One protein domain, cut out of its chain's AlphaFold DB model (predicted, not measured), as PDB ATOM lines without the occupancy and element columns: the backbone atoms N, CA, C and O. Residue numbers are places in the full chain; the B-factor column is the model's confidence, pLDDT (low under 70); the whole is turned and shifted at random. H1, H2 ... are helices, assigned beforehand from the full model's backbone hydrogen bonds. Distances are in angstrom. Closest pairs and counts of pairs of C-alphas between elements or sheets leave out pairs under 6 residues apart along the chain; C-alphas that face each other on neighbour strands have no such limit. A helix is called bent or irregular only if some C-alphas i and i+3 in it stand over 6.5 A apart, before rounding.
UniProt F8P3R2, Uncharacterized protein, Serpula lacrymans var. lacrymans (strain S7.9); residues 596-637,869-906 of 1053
ATOM      1  N   VAL A 596      28.663 -29.035   3.868       91.00
ATOM      2  CA  VAL A 596      28.392 -29.348   2.453       91.00
ATOM      3  C   VAL A 596      27.594 -30.659   2.292       91.00
ATOM      4  O   VAL A 596      26.921 -30.863   1.275       91.00
ATOM      5  N   ALA A 597      27.623 -31.545   3.296       88.44
ATOM      6  CA  ALA A 597      26.798 -32.754   3.363       88.44
ATOM      7  C   ALA A 597      25.337 -32.500   3.786       88.44
ATOM      8  O   ALA A 597      24.462 -33.270   3.392       88.44
ATOM      9  N   GLU A 598      25.083 -31.430   4.544       88.38
ATOM     10  CA  GLU A 598      23.772 -31.066   5.110       88.38
ATOM     11  C   GLU A 598      22.908 -30.267   4.114       88.38
ATOM     12  O   GLU A 598      21.699 -30.155   4.304       88.38
ATOM     13  N   LEU A 599      23.514 -29.757   3.034       88.50
ATOM     14  CA  LEU A 599      22.850 -28.939   2.015       88.50
ATOM     15  C   LEU A 599      21.783 -29.691   1.208       88.50
ATOM     16  O   LEU A 599      22.006 -30.791   0.691       88.50
ATOM     17  N   ASN A 600      20.657 -29.017   0.991       88.12
ATOM     18  CA  ASN A 600      19.605 -29.429   0.075       88.12
ATOM     19  C   ASN A 600      20.032 -29.280  -1.404       88.12
ATOM     20  O   ASN A 600      21.074 -28.709  -1.740       88.12
ATOM     21  N   ALA A 601      19.220 -29.811  -2.324       86.38
ATOM     22  CA  ALA A 601      19.557 -29.856  -3.749       86.38
ATOM     23  C   ALA A 601      19.729 -28.471  -4.408       86.38
ATOM     24  O   ALA A 601      20.526 -28.348  -5.335       86.38
ATOM     25  N   LEU A 602      19.021 -27.434  -3.945       87.12
ATOM     26  CA  LEU A 602      19.183 -26.060  -4.427       87.12
ATOM     27  C   LEU A 602      20.466 -25.432  -3.873       87.12
ATOM     28  O   LEU A 602      21.272 -24.902  -4.635       87.12
ATOM     29  N   GLU A 603      20.678 -25.540  -2.563       89.94
ATOM     30  CA  GLU A 603      21.850 -25.002  -1.862       89.94
ATOM     31  C   GLU A 603      23.159 -25.579  -2.419       89.94
ATOM     32  O   GLU A 603      24.103 -24.837  -2.697       89.94
ATOM     33  N   LEU A 604      23.201 -26.892  -2.672       89.88
ATOM     34  CA  LEU A 604      24.359 -27.561  -3.267       89.88
ATOM     35  C   LEU A 604      24.632 -27.084  -4.706       89.88
ATOM     36  O   LEU A 604      25.792 -26.932  -5.091       89.88
ATOM     37  N   VAL A 605      23.589 -26.809  -5.500       89.62
ATOM     38  CA  VAL A 605      23.735 -26.241  -6.854       89.62
ATOM     39  C   VAL A 605      24.238 -24.797  -6.800       89.62
ATOM     40  O   VAL A 605      25.097 -24.438  -7.608       89.62
ATOM     41  N   ILE A 606      23.770 -23.985  -5.846       90.75
ATOM     42  CA  ILE A 606      24.279 -22.624  -5.609       90.75
ATOM     43  C   ILE A 606      25.768 -22.680  -5.250       90.75
ATOM     44  O   ILE A 606      26.584 -22.066  -5.933       90.75
ATOM     45  N   VAL A 607      26.140 -23.470  -4.238       93.06
ATOM     46  CA  VAL A 607      27.525 -23.585  -3.748       93.06
ATOM     47  C   VAL A 607      28.475 -24.114  -4.828       93.06
ATOM     48  O   VAL A 607      29.571 -23.572  -4.980       93.06
ATOM     49  N   LYS A 608      28.057 -25.081  -5.660       92.94
ATOM     50  CA  LYS A 608      28.861 -25.518  -6.816       92.94
ATOM     51  C   LYS A 608      29.040 -24.422  -7.873       92.94
ATOM     52  O   LYS A 608      30.167 -24.205  -8.311       92.94
ATOM     53  N   HIS A 609      27.989 -23.697  -8.270       93.00
ATOM     54  CA  HIS A 609      28.137 -22.587  -9.228       93.00
ATOM     55  C   HIS A 609      29.003 -21.447  -8.665       93.00
ATOM     56  O   HIS A 609      29.812 -20.869  -9.392       93.00
ATOM     57  N   CYS A 610      28.901 -21.155  -7.367       93.44
ATOM     58  CA  CYS A 610      29.777 -20.201  -6.695       93.44
ATOM     59  C   CYS A 610      31.244 -20.660  -6.692       93.44
ATOM     60  O   CYS A 610      32.115 -19.862  -7.034       93.44
ATOM     61  N   ALA A 611      31.531 -21.940  -6.435       94.31
ATOM     62  CA  ALA A 611      32.886 -22.485  -6.556       94.31
ATOM     63  C   ALA A 611      33.459 -22.332  -7.980       94.31
ATOM     64  O   ALA A 611      34.603 -21.901  -8.141       94.31
ATOM     65  N   VAL A 612      32.656 -22.578  -9.027       94.06
ATOM     66  CA  VAL A 612      33.062 -22.325 -10.426       94.06
ATOM     67  C   VAL A 612      33.342 -20.840 -10.685       94.06
ATOM     68  O   VAL A 612      34.323 -20.520 -11.357       94.06
ATOM     69  N   LEU A 613      32.546 -19.919 -10.126       92.69
ATOM     70  CA  LEU A 613      32.803 -18.477 -10.236       92.69
ATOM     71  C   LEU A 613      34.120 -18.049  -9.583       92.69
ATOM     72  O   LEU A 613      34.796 -17.183 -10.136       92.69
ATOM     73  N   ILE A 614      34.487 -18.621  -8.433       92.81
ATOM     74  CA  ILE A 614      35.767 -18.318  -7.780       92.81
ATOM     75  C   ILE A 614      36.931 -18.880  -8.604       92.81
ATOM     76  O   ILE A 614      37.872 -18.145  -8.897       92.81
ATOM     77  N   LEU A 615      36.834 -20.124  -9.089       92.31
ATOM     78  CA  LEU A 615      37.849 -20.719  -9.971       92.31
ATOM     79  C   LEU A 615      38.062 -19.887 -11.250       92.31
ATOM     80  O   LEU A 615      39.201 -19.589 -11.603       92.31
ATOM     81  N   GLN A 616      36.985 -19.418 -11.887       90.75
ATOM     82  CA  GLN A 616      37.027 -18.551 -13.076       90.75
ATOM     83  C   GLN A 616      37.511 -17.114 -12.810       90.75
ATOM     84  O   GLN A 616      37.814 -16.391 -13.758       90.75
ATOM     85  N   LYS A 617      37.606 -16.689 -11.546       90.12
ATOM     86  CA  LYS A 617      38.199 -15.404 -11.127       90.12
ATOM     87  C   LYS A 617      39.630 -15.553 -10.588       90.12
ATOM     88  O   LYS A 617      40.248 -14.552 -10.239       90.12
ATOM     89  N   SER A 618      40.146 -16.781 -10.523       90.62
ATOM     90  CA  SER A 618      41.466 -17.118  -9.980       90.62
ATOM     91  C   SER A 618      42.547 -17.242 -11.062       90.62
ATOM     92  O   SER A 618      42.256 -17.295 -12.256       90.62
ATOM     93  N   SER A 619      43.803 -17.408 -10.638       87.69
ATOM     94  CA  SER A 619      44.941 -17.749 -11.509       87.69
ATOM     95  C   SER A 619      44.852 -19.137 -12.173       87.69
ATOM     96  O   SER A 619      45.690 -19.471 -13.012       87.69
ATOM     97  N   LEU A 620      43.849 -19.953 -11.830       86.62
ATOM     98  CA  LEU A 620      43.573 -21.225 -12.506       86.62
ATOM     99  C   LEU A 620      42.718 -21.051 -13.771       86.62
ATOM    100  O   LEU A 620      42.680 -21.967 -14.587       86.62
ATOM    101  N   ARG A 621      42.063 -19.895 -13.959       85.06
ATOM    102  CA  ARG A 621      41.138 -19.624 -15.075       85.06
ATOM    103  C   ARG A 621      41.713 -20.016 -16.436       85.06
ATOM    104  O   ARG A 621      41.081 -20.762 -17.170       85.06
ATOM    105  N   ASP A 622      42.915 -19.543 -16.756       81.44
ATOM    106  CA  ASP A 622      43.496 -19.692 -18.097       81.44
ATOM    107  C   ASP A 622      44.058 -21.110 -18.363       81.44
ATOM    108  O   ASP A 622      44.647 -21.368 -19.410       81.44
ATOM    109  N   GLN A 623      43.883 -22.047 -17.421       80.00
ATOM    110  CA  GLN A 623      44.313 -23.444 -17.545       80.00
ATOM    111  C   GLN A 623      43.171 -24.396 -17.956       80.00
ATOM    112  O   GLN A 623      43.461 -25.514 -18.397       80.00
ATOM    113  N   PHE A 624      41.900 -23.992 -17.835       82.50
ATOM    114  CA  PHE A 624      40.723 -24.866 -17.978       82.50
ATOM    115  C   PHE A 624      39.592 -24.193 -18.758       82.50
ATOM    116  O   PHE A 624      39.360 -22.993 -18.608       82.50
ATOM    117  N   ASP A 625      38.843 -24.968 -19.545       85.25
ATOM    118  CA  ASP A 625      37.654 -24.435 -20.213       85.25
ATOM    119  C   ASP A 625      36.492 -24.266 -19.215       85.25
ATOM    120  O   ASP A 625      36.311 -25.062 -18.290       85.25
ATOM    121  N   LEU A 626      35.681 -23.222 -19.398       85.62
ATOM    122  CA  LEU A 626      34.495 -22.988 -18.574       85.62
ATOM    123  C   LEU A 626      33.491 -24.144 -18.679       85.62
ATOM    124  O   LEU A 626      32.900 -24.528 -17.670       85.62
ATOM    125  N   ASP A 627      33.297 -24.701 -19.872       84.31
ATOM    126  CA  ASP A 627      32.298 -25.741 -20.106       84.31
ATOM    127  C   ASP A 627      32.777 -27.108 -19.590       84.31
ATOM    128  O   ASP A 627      31.978 -27.863 -19.036       84.31
ATOM    129  N   GLU A 628      34.090 -27.373 -19.635       83.44
ATOM    130  CA  GLU A 628      34.720 -28.527 -18.969       83.44
ATOM    131  C   GLU A 628      34.454 -28.510 -17.453       83.44
ATOM    132  O   GLU A 628      34.130 -29.545 -16.865       83.44
ATOM    133  N   ILE A 629      34.527 -27.329 -16.821       84.38
ATOM    134  CA  ILE A 629      34.216 -27.168 -15.395       84.38
ATOM    135  C   ILE A 629      32.699 -27.244 -15.140       84.38
ATOM    136  O   ILE A 629      32.275 -27.861 -14.161       84.38
ATOM    137  N   LEU A 630      31.852 -26.662 -15.996       85.94
ATOM    138  CA  LEU A 630      30.394 -26.706 -15.812       85.94
ATOM    139  C   LEU A 630      29.813 -28.125 -15.950       85.94
ATOM    140  O   LEU A 630      28.849 -28.440 -15.248       85.94
ATOM    141  N   GLU A 631      30.433 -29.023 -16.727       83.81
ATOM    142  CA  GLU A 631      30.081 -30.455 -16.735       83.81
ATOM    143  C   GLU A 631      30.205 -31.139 -15.352       83.81
ATOM    144  O   GLU A 631      29.647 -32.221 -15.157       83.81
ATOM    145  N   LEU A 632      30.930 -30.549 -14.392       80.75
ATOM    146  CA  LEU A 632      31.085 -31.046 -13.011       80.75
ATOM    147  C   LEU A 632      29.935 -30.604 -12.085       80.75
ATOM    148  O   LEU A 632      29.777 -31.121 -10.973       80.75
ATOM    149  N   VAL A 633      29.145 -29.626 -12.535       78.62
ATOM    150  CA  VAL A 633      28.029 -29.026 -11.792       78.62
ATOM    151  C   VAL A 633      26.679 -29.609 -12.223       78.62
ATOM    152  O   VAL A 633      25.738 -29.609 -11.430       78.62
ATOM    153  N   GLU A 634      26.571 -30.144 -13.445       64.50
ATOM    154  CA  GLU A 634      25.315 -30.673 -13.993       64.50
ATOM    155  C   GLU A 634      24.734 -31.856 -13.193       64.50
ATOM    156  O   GLU A 634      25.063 -33.025 -13.424       64.50
ATOM    157  N   ILE A 635      23.751 -31.573 -12.333       55.75
ATOM    158  CA  ILE A 635      22.827 -32.593 -11.828       55.75
ATOM    159  C   ILE A 635      21.916 -33.022 -12.987       55.75
ATOM    160  O   ILE A 635      20.879 -32.413 -13.254       55.75
ATOM    161  N   LYS A 636      22.310 -34.079 -13.704       42.88
ATOM    162  CA  LYS A 636      21.547 -34.610 -14.841       42.88
ATOM    163  C   LYS A 636      20.205 -35.211 -14.403       42.88
ATOM    164  O   LYS A 636      20.115 -36.399 -14.090       42.88
ATOM    165  N   LYS A 637      19.143 -34.394 -14.464       38.00
ATOM    166  CA  LYS A 637      17.733 -34.827 -14.432       38.00
ATOM    167  C   LYS A 637      17.528 -35.975 -15.451       38.00
ATOM    168  O   LYS A 637      17.606 -35.753 -16.654       38.00
ATOM    169  N   GLU A 869      32.184 -16.954   2.499       87.56
ATOM    170  CA  GLU A 869      31.782 -16.105   1.370       87.56
ATOM    171  C   GLU A 869      30.504 -16.578   0.641       87.56
ATOM    172  O   GLU A 869      29.894 -15.796  -0.092       87.56
ATOM    173  N   PHE A 870      30.053 -17.820   0.863       91.81
ATOM    174  CA  PHE A 870      28.821 -18.377   0.290       91.81
ATOM    175  C   PHE A 870      27.628 -18.391   1.265       91.81
ATOM    176  O   PHE A 870      26.488 -18.536   0.824       91.81
ATOM    177  N   LEU A 871      27.829 -18.167   2.567       88.75
ATOM    178  CA  LEU A 871      26.720 -18.096   3.537       88.75
ATOM    179  C   LEU A 871      25.733 -16.985   3.162       88.75
ATOM    180  O   LEU A 871      24.517 -17.165   3.183       88.75
ATOM    181  N   ALA A 872      26.279 -15.858   2.703       85.50
ATOM    182  CA  ALA A 872      25.513 -14.714   2.238       85.50
ATOM    183  C   ALA A 872      24.513 -15.061   1.121       85.50
ATOM    184  O   ALA A 872      23.428 -14.487   1.131       85.50
ATOM    185  N   ILE A 873      24.858 -15.962   0.186       87.50
ATOM    186  CA  ILE A 873      23.997 -16.367  -0.944       87.50
ATOM    187  C   ILE A 873      23.069 -17.541  -0.593       87.50
ATOM    188  O   ILE A 873      21.990 -17.646  -1.171       87.50
ATOM    189  N   LEU A 874      23.438 -18.378   0.386       85.00
ATOM    190  CA  LEU A 874      22.596 -19.477   0.875       85.00
ATOM    191  C   LEU A 874      21.385 -19.022   1.702       85.00
ATOM    192  O   LEU A 874      20.400 -19.754   1.762       85.00
ATOM    193  N   HIS A 875      21.424 -17.844   2.328       82.62
ATOM    194  CA  HIS A 875      20.269 -17.325   3.070       82.62
ATOM    195  C   HIS A 875      19.153 -16.775   2.163       82.62
ATOM    196  O   HIS A 875      17.982 -16.874   2.521       82.62
ATOM    197  N   ASP A 876      19.473 -16.260   0.971       82.62
ATOM    198  CA  ASP A 876      18.505 -15.573   0.096       82.62
ATOM    199  C   ASP A 876      17.853 -16.544  -0.923       82.62
ATOM    200  O   ASP A 876      17.798 -16.274  -2.128       82.62
ATOM    201  N   GLN A 877      17.376 -17.707  -0.456       74.88
ATOM    202  CA  GLN A 877      16.932 -18.820  -1.321       74.88
ATOM    203  C   GLN A 877      15.745 -18.471  -2.226       74.88
ATOM    204  O   GLN A 877      15.668 -18.980  -3.346       74.88
ATOM    205  N   ASP A 878      14.873 -17.546  -1.816       80.06
ATOM    206  CA  ASP A 878      13.738 -17.078  -2.625       80.06
ATOM    207  C   ASP A 878      14.175 -16.485  -3.970       80.06
ATOM    208  O   ASP A 878      13.507 -16.686  -4.988       80.06
ATOM    209  N   TYR A 879      15.340 -15.824  -4.016       82.25
ATOM    210  CA  TYR A 879      15.924 -15.325  -5.264       82.25
ATOM    211  C   TYR A 879      16.295 -16.472  -6.218       82.25
ATOM    212  O   TYR A 879      16.292 -16.293  -7.440       82.25
ATOM    213  N   PHE A 880      16.584 -17.662  -5.683       85.00
ATOM    214  CA  PHE A 880      16.999 -18.844  -6.434       85.00
ATOM    215  C   PHE A 880      15.900 -19.893  -6.655       85.00
ATOM    216  O   PHE A 880      16.071 -20.696  -7.569       85.00
ATOM    217  N   SER A 881      14.778 -19.838  -5.933       73.94
ATOM    218  CA  SER A 881      13.575 -20.693  -6.051       73.94
ATOM    219  C   SER A 881      13.344 -21.337  -7.435       73.94
ATOM    220  O   SER A 881      13.431 -22.554  -7.581       73.94
ATOM    221  N   ASN A 882      13.149 -20.524  -8.476       77.25
ATOM    222  CA  ASN A 882      12.849 -20.972  -9.846       77.25
ATOM    223  C   ASN A 882      14.094 -21.182 -10.743       77.25
ATOM    224  O   ASN A 882      14.007 -21.084 -11.964       77.25
ATOM    225  N   SER A 883      15.284 -21.406 -10.171       78.94
ATOM    226  CA  SER A 883      16.554 -21.405 -10.933       78.94
ATOM    227  C   SER A 883      17.049 -22.789 -11.351       78.94
ATOM    228  O   SER A 883      17.883 -22.870 -12.246       78.94
ATOM    229  N   LEU A 884      16.522 -23.878 -10.777       77.12
ATOM    230  CA  LEU A 884      16.902 -25.274 -11.092       77.12
ATOM    231  C   LEU A 884      16.479 -25.756 -12.497       77.12
ATOM    232  O   LEU A 884      16.543 -26.950 -12.809       77.12
ATOM    233  N   GLU A 885      16.007 -24.836 -13.333       77.06
ATOM    234  CA  GLU A 885      15.605 -25.067 -14.723       77.06
ATOM    235  C   GLU A 885      16.402 -24.185 -15.702       77.06
ATOM    236  O   GLU A 885      16.296 -24.353 -16.914       77.06
ATOM    237  N   LEU A 886      17.238 -23.273 -15.185       83.25
ATOM    238  CA  LEU A 886      18.154 -22.471 -15.992       83.25
ATOM    239  C   LEU A 886      19.339 -23.329 -16.472       83.25
ATOM    240  O   LEU A 886      19.852 -24.140 -15.695       83.25
ATOM    241  N   PRO A 887      19.851 -23.111 -17.699       85.50
ATOM    242  CA  PRO A 887      21.131 -23.669 -18.126       85.50
ATOM    243  C   PRO A 887      22.261 -23.264 -17.172       85.50
ATOM    244  O   PRO A 887      22.293 -22.133 -16.684       85.50
ATOM    245  N   SER A 888      23.241 -24.146 -16.964       86.19
ATOM    246  CA  SER A 888      24.346 -23.950 -16.009       86.19
ATOM    247  C   SER A 888      25.101 -22.629 -16.228       86.19
ATOM    248  O   SER A 888      25.422 -21.924 -15.274       86.19
ATOM    249  N   ARG A 889      25.307 -22.219 -17.491       87.94
ATOM    250  CA  ARG A 889      25.902 -20.914 -17.849       87.94
ATOM    251  C   ARG A 889      25.069 -19.708 -17.394       87.94
ATOM    252  O   ARG A 889      25.646 -18.668 -17.092       87.94
ATOM    253  N   ASP A 890      23.746 -19.814 -17.353       88.75
ATOM    254  CA  ASP A 890      22.849 -18.722 -16.955       88.75
ATOM    255  C   ASP A 890      22.603 -18.706 -15.442       88.75
ATOM    256  O   ASP A 890      22.555 -17.631 -14.840       88.75
ATOM    257  N   PHE A 891      22.588 -19.878 -14.797       89.75
ATOM    258  CA  PHE A 891      22.688 -19.988 -13.339       89.75
ATOM    259  C   PHE A 891      23.988 -19.333 -12.836       89.75
ATOM    260  O   PHE A 891      23.958 -18.508 -11.923       89.75
ATOM    261  N   LEU A 892      25.120 -19.610 -13.496       90.12
ATOM    262  CA  LEU A 892      26.420 -19.008 -13.187       90.12
ATOM    263  C   LEU A 892      26.387 -17.465 -13.274       90.12
ATOM    264  O   LEU A 892      26.837 -16.783 -12.352       90.12
ATOM    265  N   LYS A 893      25.791 -16.901 -14.340       90.81
ATOM    266  CA  LYS A 893      25.570 -15.442 -14.478       90.81
ATOM    267  C   LYS A 893      24.679 -14.885 -13.367       90.81
ATOM    268  O   LYS A 893      24.928 -13.779 -12.887       90.81
ATOM    269  N   LYS A 894      23.645 -15.623 -12.951       90.12
ATOM    270  CA  LYS A 894      22.743 -15.214 -11.866       90.12
ATOM    271  C   LYS A 894      23.470 -15.164 -10.516       90.12
ATOM    272  O   LYS A 894      23.328 -14.171  -9.805       90.12
ATOM    273  N   CYS A 895      24.316 -16.150 -10.207       90.50
ATOM    274  CA  CYS A 895      25.192 -16.116  -9.031       90.50
ATOM    275  C   CYS A 895      26.181 -14.935  -9.072       90.50
ATOM    276  O   CYS A 895      26.332 -14.236  -8.072       90.50
ATOM    277  N   ASP A 896      26.808 -14.646 -10.219       90.62
ATOM    278  CA  ASP A 896      27.726 -13.503 -10.348       90.62
ATOM    279  C   ASP A 896      27.007 -12.155 -10.182       90.62
ATOM    280  O   ASP A 896      27.492 -11.261  -9.491       90.62
ATOM    281  N   THR A 897      25.812 -12.031 -10.764       89.25
ATOM    282  CA  THR A 897      24.955 -10.842 -10.646       89.25
ATOM    283  C   THR A 897      24.556 -10.594  -9.192       89.25
ATOM    284  O   THR A 897      24.685  -9.475  -8.696       89.25
ATOM    285  N   TYR A 898      24.136 -11.648  -8.489       88.44
ATOM    286  CA  TYR A 898      23.805 -11.600  -7.068       88.44
ATOM    287  C   TYR A 898      25.007 -11.163  -6.207       88.44
ATOM    288  O   TYR A 898      24.888 -10.229  -5.413       88.44
ATOM    289  N   LEU A 899      26.180 -11.786  -6.390       85.75
ATOM    290  CA  LEU A 899      27.383 -11.468  -5.610       85.75
ATOM    291  C   LEU A 899      27.847 -10.022  -5.851       85.75
ATOM    292  O   LEU A 899      28.205  -9.325  -4.900       85.75
ATOM    293  N   ARG A 900      27.758  -9.526  -7.095       85.19
ATOM    294  CA  ARG A 900      27.996  -8.107  -7.414       85.19
ATOM    295  C   ARG A 900      27.008  -7.190  -6.691       85.19
ATOM    296  O   ARG A 900      27.450  -6.248  -6.038       85.19
ATOM    297  N   LEU A 901      25.703  -7.470  -6.753       82.25
ATOM    298  CA  LEU A 901      24.673  -6.664  -6.080       82.25
ATOM    299  C   LEU A 901      24.924  -6.575  -4.568       82.25
ATOM    300  O   LEU A 901      24.988  -5.463  -4.035       82.25
ATOM    301  N   LYS A 902      25.182  -7.713  -3.909       78.44
ATOM    302  CA  LYS A 902      25.453  -7.770  -2.463       78.44
ATOM    303  C   LYS A 902      26.752  -7.039  -2.092       78.44
ATOM    304  O   LYS A 902      26.746  -6.258  -1.145       78.44
ATOM    305  N   SER A 903      27.812  -7.155  -2.902       74.25
ATOM    306  CA  SER A 903      29.050  -6.359  -2.744       74.25
ATOM    307  C   SER A 903      28.852  -4.846  -2.941       74.25
ATOM    308  O   SER A 903      29.597  -4.050  -2.379       74.25
ATOM    309  N   SER A 904      27.823  -4.435  -3.693       72.88
ATOM    310  CA  SER A 904      27.461  -3.024  -3.909       72.88
ATOM    311  C   SER A 904      26.477  -2.466  -2.870       72.88
ATOM    312  O   SER A 904      25.986  -1.349  -3.031       72.88
ATOM    313  N   GLY A 905      26.148  -3.244  -1.830       64.56
ATOM    314  CA  GLY A 905      25.219  -2.843  -0.770       64.56
ATOM    315  C   GLY A 905      23.753  -2.746  -1.213       64.56
ATOM    316  O   GLY A 905      22.959  -2.080  -0.554       64.56
ATOM    317  N   ARG A 906      23.381  -3.376  -2.338       62.16
ATOM    318  CA  ARG A 906      22.024  -3.316  -2.908       62.16
ATOM    319  C   ARG A 906      21.282  -4.632  -2.702       62.16
ATOM    320  O   ARG A 906      21.781  -5.693  -3.073       62.16
TER     321      ARG A 906
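Overview. This is residues 596 to 637 and 869 to 906 of the 1053 residues of an uncharacterized protein of Serpula lacrymans var. lacrymans (strain S7.9) (UniProt F8P3R2). Two longer helices, H1 and H5, cross at nearly a right angle, with the first half of H5 packed over the middle of H1; three short helices sit round H1, H2 near its last residues, H4 near its first, and H3 beside its first half and middle. The printed part has 80 residues, with five named helices in the order H1 H2 H3 H4 H5 and no named strand. Its class is all helix, with 51 of the 80 residues in named elements. The whole is compact, with a radius of gyration of the C-alphas of 12.5 A and spans of 34 by 34 by 23 A.

Along the chain. Begin at Val 596 and go on to C-alpha 601 at (19.557, -29.856, -3.749), where H1 begins; it runs through residues 601 to 617, 24.7 A long, to C-alpha 617 at (38.199, -15.404, -11.127). Next find H2, residues 626 to 630, 6.2 A. Past the cut comes H3, residues 869 to 874, 9.8 A, neither bent nor irregular, but only just: C-alphas 869 and 872 are 6.5 A apart. H4, residues 877 to 883, 10.0 A, is irregular, with C-alphas 879 and 882 7.9 A apart. H5, residues 888 to 903, runs 22.5 A and ends at C-alpha 903, (29.050, -6.359, -2.744).

Arrangement. Look first at H1, the hub, which touches the four other helices. Its residues 606 to 613 touch H5, about perpendicular at 78 degrees; the closest C-alphas are those of His 609 and Leu 892, 5.6 A apart. Residues 603 to 610 of H1 touch H3, closest at the C-alphas of Glu 603 and Leu 874, 6.2 A apart; the two run opposite ways at a shallow tilt of 33 degrees, only just short of steep. H1 only just touches H2, through residues 612 to 616, with 3 pairs of C-alphas within 8 A, the closest those of Val 612 and Ile 629 at 7.0 A. It also only just touches H4, through residues 602 to 603, with 3 pairs, the closest those of Leu 602 and Phe 880 at 7.8 A. H4 and H5 are close but not clearly touching, with the C-alphas of Ser 883 and Phe 891 closest at 6.7 A. H2 and H4 are apart. In H1, H2 and H5 every O i to N i+4 pair is within hydrogen-bond range; in H3 it is 1 of 2, and in H4 1 of 3, beside 2 of 4 O i to N i+3 pairs.

Size, cuts and confidence. The two C-alphas farthest apart are those of Lys 637 and Gly 905, at 35.6 A. Residues 638 to 868 are not printed, and C-alphas 637 and 869 are 28.2 A apart across this cut. Of the links that are printed whole, H3 to H4 and H4 to H5 are tight and H1 to H2 is short. The mean pLDDT of the printed part is 83.7; look for values under 70 at residues 634 to 637 and 905 to 906.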